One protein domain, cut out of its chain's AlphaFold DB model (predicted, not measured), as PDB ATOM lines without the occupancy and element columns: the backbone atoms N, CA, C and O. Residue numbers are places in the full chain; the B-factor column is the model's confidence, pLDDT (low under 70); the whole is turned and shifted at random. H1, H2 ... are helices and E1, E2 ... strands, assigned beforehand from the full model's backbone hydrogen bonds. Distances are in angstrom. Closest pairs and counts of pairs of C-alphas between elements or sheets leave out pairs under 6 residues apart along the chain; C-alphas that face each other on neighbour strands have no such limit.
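Overview. This is residues 356 to 439 of the 574 residues of the protein "4Fe-4S dicluster domain-containing protein" of Candidatus Calescamantes bacterium (UniProt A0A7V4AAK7). With little regular structure, this is a small twisted sheet of parallel strands, one short helix, H1, over E3 and E4, and residues 432 to 439 sticking out as a tail. The 84 printed residues run E1 E2 E3 H1 E4, sheet order E2 E1 E3 E4, class mixed, with 29 in named elements. It is compact, radius of gyration of the C-alphas 13.2 A, spanning 46 by 30 by 19 A.

Along the chain. Find C-alpha 356 at (153.951, 137.345, 271.637), where E1, residues 356 to 359, begins; E2 is 370 to 372. E3, 389 to 395, runs 19.6 A; H1 is 403 to 411; E4, 424 to 429, ends at C-alpha 429 (165.595, 144.104, 268.348).

Arrangement. Look within hydrogen-bond range for N 358 and O 370 between E1 and E2, 2.9 A, N 357 and O 391 between E1 and E3, 2.8 A, and N 392 and O 425 between E3 and E4, 2.8 A. H1, every O i to N i+4 pair within range, is on the sheet, height 9.4 A; its closest C-alphas to E3 are Tyr 404 and Gly 394, 5.5 A. E3, H1, E4 form a strand-helix-strand unit, parallel neighbours with a helix between, its crossover right-handed.

Size, cuts and confidence. The printed part has no cut; links E2 to E3 and H1 to E4 are long. Check pLDDT under 70 at 363, 396 to 400 and 430 to 433.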
ATOM      1  N   THR A 356     152.615 136.749 271.576       89.88
ATOM      2  CA  THR A 356     153.951 137.345 271.637       89.88
ATOM      3  C   THR A 356     154.840 136.585 272.615       89.88
ATOM      4  O   THR A 356     154.654 136.631 273.837       89.88
ATOM      5  N   ILE A 357     155.862 135.911 272.079       88.94
ATOM      6  CA  ILE A 357     156.890 135.216 272.852       88.94
ATOM      7  C   ILE A 357     158.172 136.048 272.852       88.94
ATOM      8  O   ILE A 357     158.836 136.224 271.828       88.94
ATOM      9  N   LYS A 358     158.570 136.520 274.034       85.25
ATOM     10  CA  LYS A 358     159.707 137.432 274.193       85.25
ATOM     11  C   LYS A 358     160.831 136.805 275.004       85.25
ATOM     12  O   LYS A 358     160.622 136.248 276.084       85.25
ATOM     13  N   CYS A 359     162.057 136.948 274.505       81.56
ATOM     14  CA  CYS A 359     163.253 136.666 275.291       81.56
ATOM     15  C   CYS A 359     163.390 137.683 276.432       81.56
ATOM     16  O   CYS A 359     163.368 138.885 276.189       81.56
ATOM     17  N   VAL A 360     163.641 137.221 277.662       75.25
ATOM     18  CA  VAL A 360     163.884 138.105 278.824       75.25
ATOM     19  C   VAL A 360     165.044 139.090 278.578       75.25
ATOM     20  O   VAL A 360     165.067 140.171 279.157       75.25
ATOM     21  N   LEU A 361     165.994 138.744 277.699       70.88
ATOM     22  CA  LEU A 361     167.188 139.548 277.402       70.88
ATOM     23  C   LEU A 361     167.045 140.437 276.158       70.88
ATOM     24  O   LEU A 361     168.041 141.017 275.712       70.88
ATOM     25  N   SER A 362     165.848 140.507 275.560       72.19
ATOM     26  CA  SER A 362     165.605 141.348 274.382       72.19
ATOM     27  C   SER A 362     165.695 142.836 274.693       72.19
ATOM     28  O   SER A 362     166.012 143.600 273.790       72.19
ATOM     29  N   GLY A 363     165.459 143.234 275.950       65.69
ATOM     30  CA  GLY A 363     165.418 144.644 276.345       65.69
ATOM     31  C   GLY A 363     164.268 145.421 275.697       65.69
ATOM     32  O   GLY A 363     164.295 146.640 275.712       65.69
ATOM     33  N   SER A 364     163.294 144.724 275.099       72.12
ATOM     34  CA  SER A 364     162.122 145.337 274.473       72.12
ATOM     35  C   SER A 364     161.063 145.678 275.520       72.12
ATOM     36  O   SER A 364     160.749 144.839 276.377       72.12
ATOM     37  N   ASP A 365     160.484 146.872 275.401       74.69
ATOM     38  CA  ASP A 365     159.364 147.350 276.216       74.69
ATOM     39  C   ASP A 365     158.014 146.752 275.789       74.69
ATOM     40  O   ASP A 365     157.020 146.894 276.503       74.69
ATOM     41  N   GLU A 366     157.961 146.018 274.669       80.75
ATOM     42  CA  GLU A 366     156.726 145.376 274.216       80.75
ATOM     43  C   GLU A 366     156.186 144.385 275.252       80.75
ATOM     44  O   GLU A 366     156.933 143.604 275.857       80.75
ATOM     45  N   LYS A 367     154.866 144.373 275.454       83.75
ATOM     46  CA  LYS A 367     154.220 143.402 276.344       83.75
ATOM     47  C   LYS A 367     154.362 141.997 275.760       83.75
ATOM     48  O   LYS A 367     154.147 141.782 274.576       83.75
ATOM     49  N   ALA A 368     154.736 141.041 276.604       83.19
ATOM     50  CA  ALA A 368     154.893 139.646 276.211       83.19
ATOM     51  C   ALA A 368     153.799 138.798 276.854       83.19
ATOM     52  O   ALA A 368     153.621 138.870 278.070       83.19
ATOM     53  N   ASP A 369     153.133 137.963 276.060       86.25
ATOM     54  CA  ASP A 369     152.217 136.939 276.570       86.25
ATOM     55  C   ASP A 369     153.006 135.811 277.243       86.25
ATOM     56  O   ASP A 369     152.626 135.284 278.288       86.25
ATOM     57  N   VAL A 370     154.159 135.469 276.661       83.75
ATOM     58  CA  VAL A 370     155.016 134.366 277.100       83.75
ATOM     59  C   VAL A 370     156.461 134.852 277.196       83.75
ATOM     60  O   VAL A 370     157.070 135.271 276.212       83.75
ATOM     61  N   LEU A 371     157.050 134.768 278.391       79.62
ATOM     62  CA  LEU A 371     158.462 135.092 278.616       79.62
ATOM     63  C   LEU A 371     159.316 133.823 278.635       79.62
ATOM     64  O   LEU A 371     159.106 132.928 279.454       79.62
ATOM     65  N   VAL A 372     160.322 133.786 277.765       79.62
ATOM     66  CA  VAL A 372     161.288 132.683 277.638       79.62
ATOM     67  C   VAL A 372     162.702 133.166 277.943       79.62
ATOM     68  O   VAL A 372     163.042 134.327 277.703       79.62
ATOM     69  N   GLN A 373     163.576 132.283 278.441       76.75
ATOM     70  CA  GLN A 373     164.979 132.670 278.666       76.75
ATOM     71  C   GLN A 373     165.672 132.966 277.336       76.75
ATOM     72  O   GLN A 373     166.481 133.886 277.229       76.75
ATOM     73  N   CYS A 374     165.324 132.207 276.301       83.00
ATOM     74  CA  CYS A 374     165.729 132.479 274.937       83.00
ATOM     75  C   CYS A 374     164.680 131.952 273.967       83.00
ATOM     76  O   CYS A 374     164.209 130.837 274.142       83.00
ATOM     77  N   ILE A 375     164.403 132.681 272.885       87.50
ATOM     78  CA  ILE A 375     163.516 132.188 271.819       87.50
ATOM     79  C   ILE A 375     164.012 130.879 271.174       87.50
ATOM     80  O   ILE A 375     163.225 130.146 270.594       87.50
ATOM     81  N   GLY A 376     165.293 130.521 271.338       87.12
ATOM     82  CA  GLY A 376     165.838 129.240 270.873       87.12
ATOM     83  C   GLY A 376     165.246 128.012 271.573       87.12
ATOM     84  O   GLY A 376     165.290 126.918 271.010       87.12
ATOM     85  N   GLU A 377     164.674 128.182 272.772       86.75
ATOM     86  CA  GLU A 377     163.971 127.113 273.492       86.75
ATOM     87  C   GLU A 377     162.532 126.911 273.007       86.75
ATOM     88  O   GLU A 377     161.923 125.904 273.352       86.75
ATOM     89  N   VAL A 378     162.007 127.819 272.174       88.62
ATOM     90  CA  VAL A 378     160.691 127.665 271.549       88.62
ATOM     91  C   VAL A 378     160.748 126.510 270.559       88.62
ATOM     92  O   VAL A 378     161.601 126.498 269.662       88.62
ATOM     93  N   ASN A 379     159.855 125.537 270.750       89.69
ATOM     94  CA  ASN A 379     159.633 124.442 269.817       89.69
ATOM     95  C   ASN A 379     158.439 124.781 268.912       89.69
ATOM     96  O   ASN A 379     157.309 124.792 269.402       89.69
ATOM     97  N   PRO A 380     158.663 125.008 267.606       87.12
ATOM     98  CA  PRO A 380     157.594 125.351 266.675       87.12
ATOM     99  C   PRO A 380     156.471 124.319 266.533       87.12
ATOM    100  O   PRO A 380     155.381 124.676 266.110       87.12
ATOM    101  N   LYS A 381     156.723 123.045 266.860       86.38
ATOM    102  CA  LYS A 381     155.734 121.961 266.729       86.38
ATOM    103  C   LYS A 381     154.810 121.801 267.935       86.38
ATOM    104  O   LYS A 381     153.965 120.919 267.924       86.38
ATOM    105  N   ILE A 382     155.040 122.559 269.006       81.62
ATOM    106  CA  ILE A 382     154.282 122.450 270.266       81.62
ATOM    107  C   ILE A 382     153.466 123.733 270.510       81.62
ATOM    108  O   ILE A 382     152.869 123.922 271.570       81.62
ATOM    109  N   ILE A 383     153.448 124.640 269.532       81.88
ATOM    110  CA  ILE A 383     152.542 125.784 269.550       81.88
ATOM    111  C   ILE A 383     151.128 125.285 269.252       81.88
ATOM    112  O   ILE A 383     150.965 124.360 268.464       81.88
ATOM    113  N   ASP A 384     150.147 125.847 269.953       70.62
ATOM    114  CA  ASP A 384     148.737 125.507 269.794       70.62
ATOM    115  C   ASP A 384     148.278 125.775 268.352       70.62
ATOM    116  O   ASP A 384     148.527 126.859 267.822       70.62
ATOM    117  N   ASP A 385     147.618 124.795 267.733       75.12
ATOM    118  CA  ASP A 385     147.128 124.900 266.354       75.12
ATOM    119  C   ASP A 385     146.061 126.004 266.190       75.12
ATOM    120  O   ASP A 385     145.830 126.469 265.074       75.12
ATOM    121  N   SER A 386     145.432 126.461 267.283       73.50
ATOM    122  CA  SER A 386     144.497 127.598 267.276       73.50
ATOM    123  C   SER A 386     145.177 128.964 267.114       73.50
ATOM    124  O   SER A 386     144.523 129.930 266.722       73.50
ATOM    125  N   VAL A 387     146.488 129.065 267.354       81.94
ATOM    126  CA  VAL A 387     147.232 130.324 267.232       81.94
ATOM    127  C   VAL A 387     147.606 130.574 265.771       81.94
ATOM    128  O   VAL A 387     148.442 129.878 265.192       81.94
ATOM    129  N   ARG A 388     147.035 131.624 265.171       85.25
ATOM    130  CA  ARG A 388     147.273 131.990 263.763       85.25
ATOM    131  C   ARG A 388     148.610 132.696 263.548       85.25
ATOM    132  O   ARG A 388     149.256 132.470 262.525       85.25
ATOM    133  N   ARG A 389     149.024 133.560 264.485       90.06
ATOM    134  CA  ARG A 389     150.277 134.332 264.407       90.06
ATOM    135  C   ARG A 389     151.107 134.233 265.685       90.06
ATOM    136  O   ARG A 389     150.608 134.345 266.799       90.06
ATOM    137  N   VAL A 390     152.414 134.066 265.525       91.19
ATOM    138  CA  VAL A 390     153.388 133.949 266.610       91.19
ATOM    139  C   VAL A 390     154.470 134.995 266.406       91.19
ATOM    140  O   VAL A 390     155.314 134.870 265.517       91.19
ATOM    141  N   LYS A 391     154.486 136.011 267.265       91.62
ATOM    142  CA  LYS A 391     155.526 137.034 267.273       91.62
ATOM    143  C   LYS A 391     156.674 136.597 268.180       91.62
ATOM    144  O   LYS A 391     156.513 136.465 269.393       91.62
ATOM    145  N   LEU A 392     157.847 136.354 267.600       90.44
ATOM    146  CA  LEU A 392     159.066 135.989 268.320       90.44
ATOM    147  C   LEU A 392     159.987 137.200 268.427       90.44
ATOM    148  O   LEU A 392     160.534 137.657 267.427       90.44
ATOM    149  N   ILE A 393     160.228 137.669 269.651       88.00
ATOM    150  CA  ILE A 393     161.109 138.816 269.904       88.00
ATOM    151  C   ILE A 393     162.422 138.314 270.500       88.00
ATOM    152  O   ILE A 393     162.507 137.911 271.671       88.00
ATOM    153  N   GLY A 394     163.461 138.328 269.667       82.69
ATOM    154  CA  GLY A 394     164.806 137.861 269.993       82.69
ATOM    155  C   GLY A 394     165.864 138.959 269.937       82.69
ATOM    156  O   GLY A 394     165.624 140.068 269.468       82.69
ATOM    157  N   CYS A 395     167.071 138.642 270.406       75.88
ATOM    158  CA  CYS A 395     168.230 139.527 270.265       75.88
ATOM    159  C   CYS A 395     169.105 139.049 269.101       75.88
ATOM    160  O   CYS A 395     169.491 137.880 269.098       75.88
ATOM    161  N   SER A 396     169.500 139.959 268.207       61.16
ATOM    162  CA  SER A 396     170.339 139.697 267.021       61.16
ATOM    163  C   SER A 396     171.691 139.029 267.298       61.16
ATOM    164  O   SER A 396     172.250 138.374 266.432       61.16
ATOM    165  N   LEU A 397     172.237 139.204 268.505       58.28
ATOM    166  CA  LEU A 397     173.579 138.759 268.905       58.28
ATOM    167  C   LEU A 397     173.532 138.007 270.248       58.28
ATOM    168  O   LEU A 397     174.304 138.273 271.171       58.28
ATOM    169  N   CYS A 398     172.587 137.078 270.414       65.38
ATOM    170  CA  CYS A 398     172.412 136.375 271.687       65.38
ATOM    171  C   CYS A 398     173.379 135.182 271.838       65.38
ATOM    172  O   CYS A 398     173.084 134.074 271.387       65.38
ATOM    173  N   TYR A 399     174.516 135.366 272.536       50.50
ATOM    174  CA  TYR A 399     175.441 134.244 272.797       50.50
ATOM    175  C   TYR A 399     174.807 133.159 273.643       50.50
ATOM    176  O   TYR A 399     175.058 131.988 273.379       50.50
ATOM    177  N   PHE A 400     174.024 133.534 274.659       57.75
ATOM    178  CA  PHE A 400     173.624 132.618 275.723       57.75
ATOM    179  C   PHE A 400     173.072 131.298 275.179       57.75
ATOM    180  O   PHE A 400     173.360 130.263 275.777       57.75
ATOM    181  N   ARG A 401     172.302 131.339 274.071       72.12
ATOM    182  CA  ARG A 401     171.604 130.173 273.497       72.12
ATOM    183  C   ARG A 401     171.314 130.244 271.989       72.12
ATOM    184  O   ARG A 401     170.478 129.479 271.533       72.12
ATOM    185  N   LEU A 402     171.943 131.158 271.234       78.81
ATOM    186  CA  LEU A 402     171.828 131.249 269.762       78.81
ATOM    187  C   LEU A 402     170.393 131.351 269.211       78.81
ATOM    188  O   LEU A 402     170.146 131.022 268.058       78.81
ATOM    189  N   GLY A 403     169.427 131.777 270.026       85.44
ATOM    190  CA  GLY A 403     168.020 131.601 269.677       85.44
ATOM    191  C   GLY A 403     167.577 132.351 268.433       85.44
ATOM    192  O   GLY A 403     166.817 131.787 267.664       85.44
ATOM    193  N   TYR A 404     168.055 133.581 268.220       85.50
ATOM    194  CA  TYR A 404     167.724 134.342 267.014       85.50
ATOM    195  C   TYR A 404     168.295 133.661 265.766       85.50
ATOM    196  O   TYR A 404     167.518 133.260 264.909       85.50
ATOM    197  N   ASP A 405     169.606 133.398 265.733       86.19
ATOM    198  CA  ASP A 405     170.284 132.690 264.634       86.19
ATOM    199  C   ASP A 405     169.648 131.322 264.343       86.19
ATOM    200  O   ASP A 405     169.544 130.885 263.200       86.19
ATOM    201  N   TRP A 406     169.239 130.594 265.385       89.19
ATOM    202  CA  TRP A 406     168.543 129.323 265.219       89.19
ATOM    203  C   TRP A 406     167.160 129.509 264.621       89.19
ATOM    204  O   TRP A 406     166.809 128.754 263.724       89.19
ATOM    205  N   THR A 407     166.386 130.481 265.096       89.19
ATOM    206  CA  THR A 407     165.055 130.779 264.561       89.19
ATOM    207  C   THR A 407     165.125 131.264 263.113       89.19
ATOM    208  O   THR A 407     164.334 130.807 262.297       89.19
ATOM    209  N   GLU A 408     166.115 132.081 262.757       88.94
ATOM    210  CA  GLU A 408     166.378 132.493 261.375       88.94
ATOM    211  C   GLU A 408     166.706 131.284 260.489       88.94
ATOM    212  O   GLU A 408     166.019 131.031 259.502       88.94
ATOM    213  N   LYS A 409     167.649 130.429 260.907       90.00
ATOM    214  CA  LYS A 409     167.961 129.184 260.184       90.00
ATOM    215  C   LYS A 409     166.759 128.247 260.060       90.00
ATOM    216  O   LYS A 409     166.680 127.492 259.093       90.00
ATOM    217  N   ARG A 410     165.834 128.260 261.026       91.38
ATOM    218  CA  ARG A 410     164.564 127.518 260.940       91.38
ATOM    219  C   ARG A 410     163.615 128.139 259.917       91.38
ATOM    220  O   ARG A 410     162.935 127.389 259.227       91.38
ATOM    221  N   ALA A 411     163.579 129.467 259.794       90.19
ATOM    222  CA  ALA A 411     162.764 130.183 258.808       90.19
ATOM    223  C   ALA A 411     163.275 129.987 257.376       90.19
ATOM    224  O   ALA A 411     162.503 130.009 256.423       90.19
ATOM    225  N   GLU A 412     164.584 129.795 257.229       91.94
ATOM    226  CA  GLU A 412     165.244 129.481 255.960       91.94
ATOM    227  C   GLU A 412     165.203 127.986 255.604       91.94
ATOM    228  O   GLU A 412     165.744 127.586 254.579       91.94
ATOM    229  N   GLY A 413     164.649 127.128 256.468       90.38
ATOM    230  CA  GLY A 413     164.656 125.673 256.270       90.38
ATOM    231  C   GLY A 413     166.021 124.995 256.470       90.38
ATOM    232  O   GLY A 413     166.113 123.772 256.398       90.38
ATOM    233  N   LYS A 414     167.080 125.747 256.798       91.94
ATOM    234  CA  LYS A 414     168.441 125.232 257.055       91.94
ATOM    235  C   LYS A 414     168.579 124.508 258.399       91.94
ATOM    236  O   LYS A 414     169.608 123.893 258.676       91.94
ATOM    237  N   ARG A 415     167.580 124.613 259.280       91.00
ATOM    238  CA  ARG A 415     167.567 123.998 260.612       91.00
ATOM    239  C   ARG A 415     166.170 123.512 260.968       91.00
ATOM    240  O   ARG A 415     165.185 124.195 260.722       91.00
ATOM    241  N   ARG A 416     166.094 122.359 261.629       89.88
ATOM    242  CA  ARG A 416     164.837 121.792 262.128       89.88
ATOM    243  C   ARG A 416     164.647 122.104 263.628       89.88
ATOM    244  O   ARG A 416     165.649 122.249 264.335       89.88
ATOM    245  N   PRO A 417     163.406 122.233 264.136       90.44
ATOM    246  CA  PRO A 417     162.133 122.204 263.402       90.44
ATOM    247  C   PRO A 417     161.951 123.475 262.556       90.44
ATOM    248  O   PRO A 417     162.233 124.564 263.046       90.44
ATOM    249  N   VAL A 418     161.500 123.337 261.306       90.62
ATOM    250  CA  VAL A 418     161.280 124.468 260.380       90.62
ATOM    251  C   VAL A 418     160.094 125.316 260.858       90.62
ATOM    252  O   VAL A 418     159.142 124.766 261.412       90.62
ATOM    253  N   ILE A 419     160.145 126.636 260.647       89.62
ATOM    254  CA  ILE A 419     159.012 127.542 260.916       89.62
ATOM    255  C   ILE A 419     158.394 128.048 259.613       89.62
ATOM    256  O   ILE A 419     159.107 128.304 258.645       89.62
ATOM    257  N   LYS A 420     157.069 128.221 259.601       85.88
ATOM    258  CA  LYS A 420     156.336 128.830 258.484       85.88
ATOM    259  C   LYS A 420     156.348 130.350 258.638       85.88
ATOM    260  O   LYS A 420     155.877 130.855 259.654       85.88
ATOM    261  N   LYS A 421     156.865 131.086 257.651       81.25
ATOM    262  CA  LYS A 421     156.973 132.559 257.722       81.25
ATOM    263  C   LYS A 421     155.616 133.275 257.807       81.25
ATOM    264  O   LYS A 421     155.555 134.371 258.338       81.25
ATOM    265  N   GLU A 422     154.545 132.643 257.334       83.12
ATOM    266  CA  GLU A 422     153.168 133.156 257.432       83.12
ATOM    267  C   GLU A 422     152.651 133.167 258.878       83.12
ATOM    268  O   GLU A 422     151.948 134.086 259.287       83.12
ATOM    269  N   THR A 423     153.023 132.153 259.663       83.31
ATOM    270  CA  THR A 423     152.617 132.016 261.068       83.31
ATOM    271  C   THR A 423     153.584 132.751 261.993       83.31
ATOM    272  O   THR A 423     153.166 133.307 263.000       83.31
ATOM    273  N   TYR A 424     154.885 132.757 261.690       87.38
ATOM    274  CA  TYR A 424     155.914 133.283 262.588       87.38
ATOM    275  C   TYR A 424     156.449 134.634 262.123       87.38
ATOM    276  O   TYR A 424     157.174 134.716 261.131       87.38
ATOM    277  N   LEU A 425     156.200 135.668 262.921       87.56
ATOM    278  CA  LEU A 425     156.830 136.972 262.769       87.56
ATOM    279  C   LEU A 425     158.072 137.037 263.662       87.56
ATOM    280  O   LEU A 425     157.970 137.080 264.888       87.56
ATOM    281  N   LEU A 426     159.259 137.030 263.055       85.88
ATOM    282  CA  LEU A 426     160.515 137.194 263.782       85.88
ATOM    283  C   LEU A 426     160.897 138.670 263.823       85.88
ATOM    284  O   LEU A 426     161.285 139.239 262.806       85.88
ATOM    285  N   GLU A 427     160.860 139.264 265.011       83.19
ATOM    286  CA  GLU A 427     161.333 140.626 265.207       83.19
ATOM    287  C   GLU A 427     162.724 140.634 265.838       83.19
ATOM    288  O   GLU A 427     162.994 140.034 266.890       83.19
ATOM    289  N   GLN A 428     163.629 141.328 265.153       74.94
ATOM    290  CA  GLN A 428     164.981 141.555 265.616       74.94
ATOM    291  C   GLN A 428     165.062 142.895 266.330       74.94
ATOM    292  O   GLN A 428     165.022 143.951 265.703       74.94
ATOM    293  N   MET A 429     165.286 142.866 267.641       70.62
ATOM    294  CA  MET A 429     165.595 144.104 268.348       70.62
ATOM    295  C   MET A 429     167.016 144.555 267.998       70.62
ATOM    296  O   MET A 429     167.994 143.851 268.285       70.62
ATOM    297  N   LYS A 430     167.138 145.749 267.401       60.16
ATOM    298  CA  LYS A 430     168.426 146.429 267.222       60.16
ATOM    299  C   LYS A 430     168.998 146.759 268.601       60.16
ATOM    300  O   LYS A 430     168.427 147.539 269.355       60.16
ATOM    301  N   ARG A 431     170.144 146.167 268.939       63.22
ATOM    302  CA  ARG A 431     170.919 146.579 270.116       63.22
ATOM    303  C   ARG A 431     171.703 147.845 269.784       63.22
ATOM    304  O   ARG A 431     172.296 147.926 268.711       63.22
ATOM    305  N   LYS A 432     171.766 148.798 270.720       58.00
ATOM    306  CA  LYS A 432     172.779 149.863 270.679       58.00
ATOM    307  C   LYS A 432     174.140 149.191 270.868       58.00
ATOM    308  O   LYS A 432     174.380 148.594 271.914       58.00
ATOM    309  N   LYS A 433     174.973 149.189 269.826       64.69
ATOM    310  CA  LYS A 433     176.221 148.422 269.775       64.69
ATOM    311  C   LYS A 433     177.393 149.337 270.127       64.69
ATOM    312  O   LYS A 433     177.825 150.124 269.293       64.69
ATOM    313  N   TYR A 434     177.900 149.234 271.353       72.25
ATOM    314  CA  TYR A 434     179.107 149.956 271.761       72.25
ATOM    315  C   TYR A 434     180.293 148.992 271.789       72.25
ATOM    316  O   TYR A 434     180.644 148.443 272.833       72.25
ATOM    317  N   ASP A 435     180.904 148.768 270.623       76.00
ATOM    318  CA  ASP A 435     182.034 147.837 270.479       76.00
ATOM    319  C   ASP A 435     183.245 148.258 271.335       76.00
ATOM    320  O   ASP A 435     183.932 147.400 271.886       76.00
ATOM    321  N   PHE A 436     183.455 149.566 271.525       81.06
ATOM    322  CA  PHE A 436     184.538 150.137 272.338       81.06
ATOM    323  C   PHE A 436     184.310 150.030 273.857       81.06
ATOM    324  O   PHE A 436     185.260 150.110 274.633       81.06
ATOM    325  N   LEU A 437     183.066 149.830 274.308       83.25
ATOM    326  CA  LEU A 437     182.749 149.792 275.738       83.25
ATOM    327  C   LEU A 437     183.328 148.537 276.407       83.25
ATOM    328  O   LEU A 437     183.786 148.584 277.542       83.25
ATOM    329  N   ALA A 438     183.344 147.416 275.691       83.00
ATOM    330  CA  ALA A 438     183.914 146.156 276.159       83.00
ATOM    331  C   ALA A 438     185.424 146.225 276.483       83.00
ATOM    332  O   ALA A 438     185.800 145.874 277.608       83.00
ATOM    333  N   PRO A 439     186.305 146.672 275.563       85.81
ATOM    334  CA  PRO A 439     187.720 146.843 275.876       85.81
ATOM    335  C   PRO A 439     187.941 147.912 276.952       85.81
ATOM    336  O   PRO A 439     188.751 147.679 277.842       85.81
TER     337      PRO A 439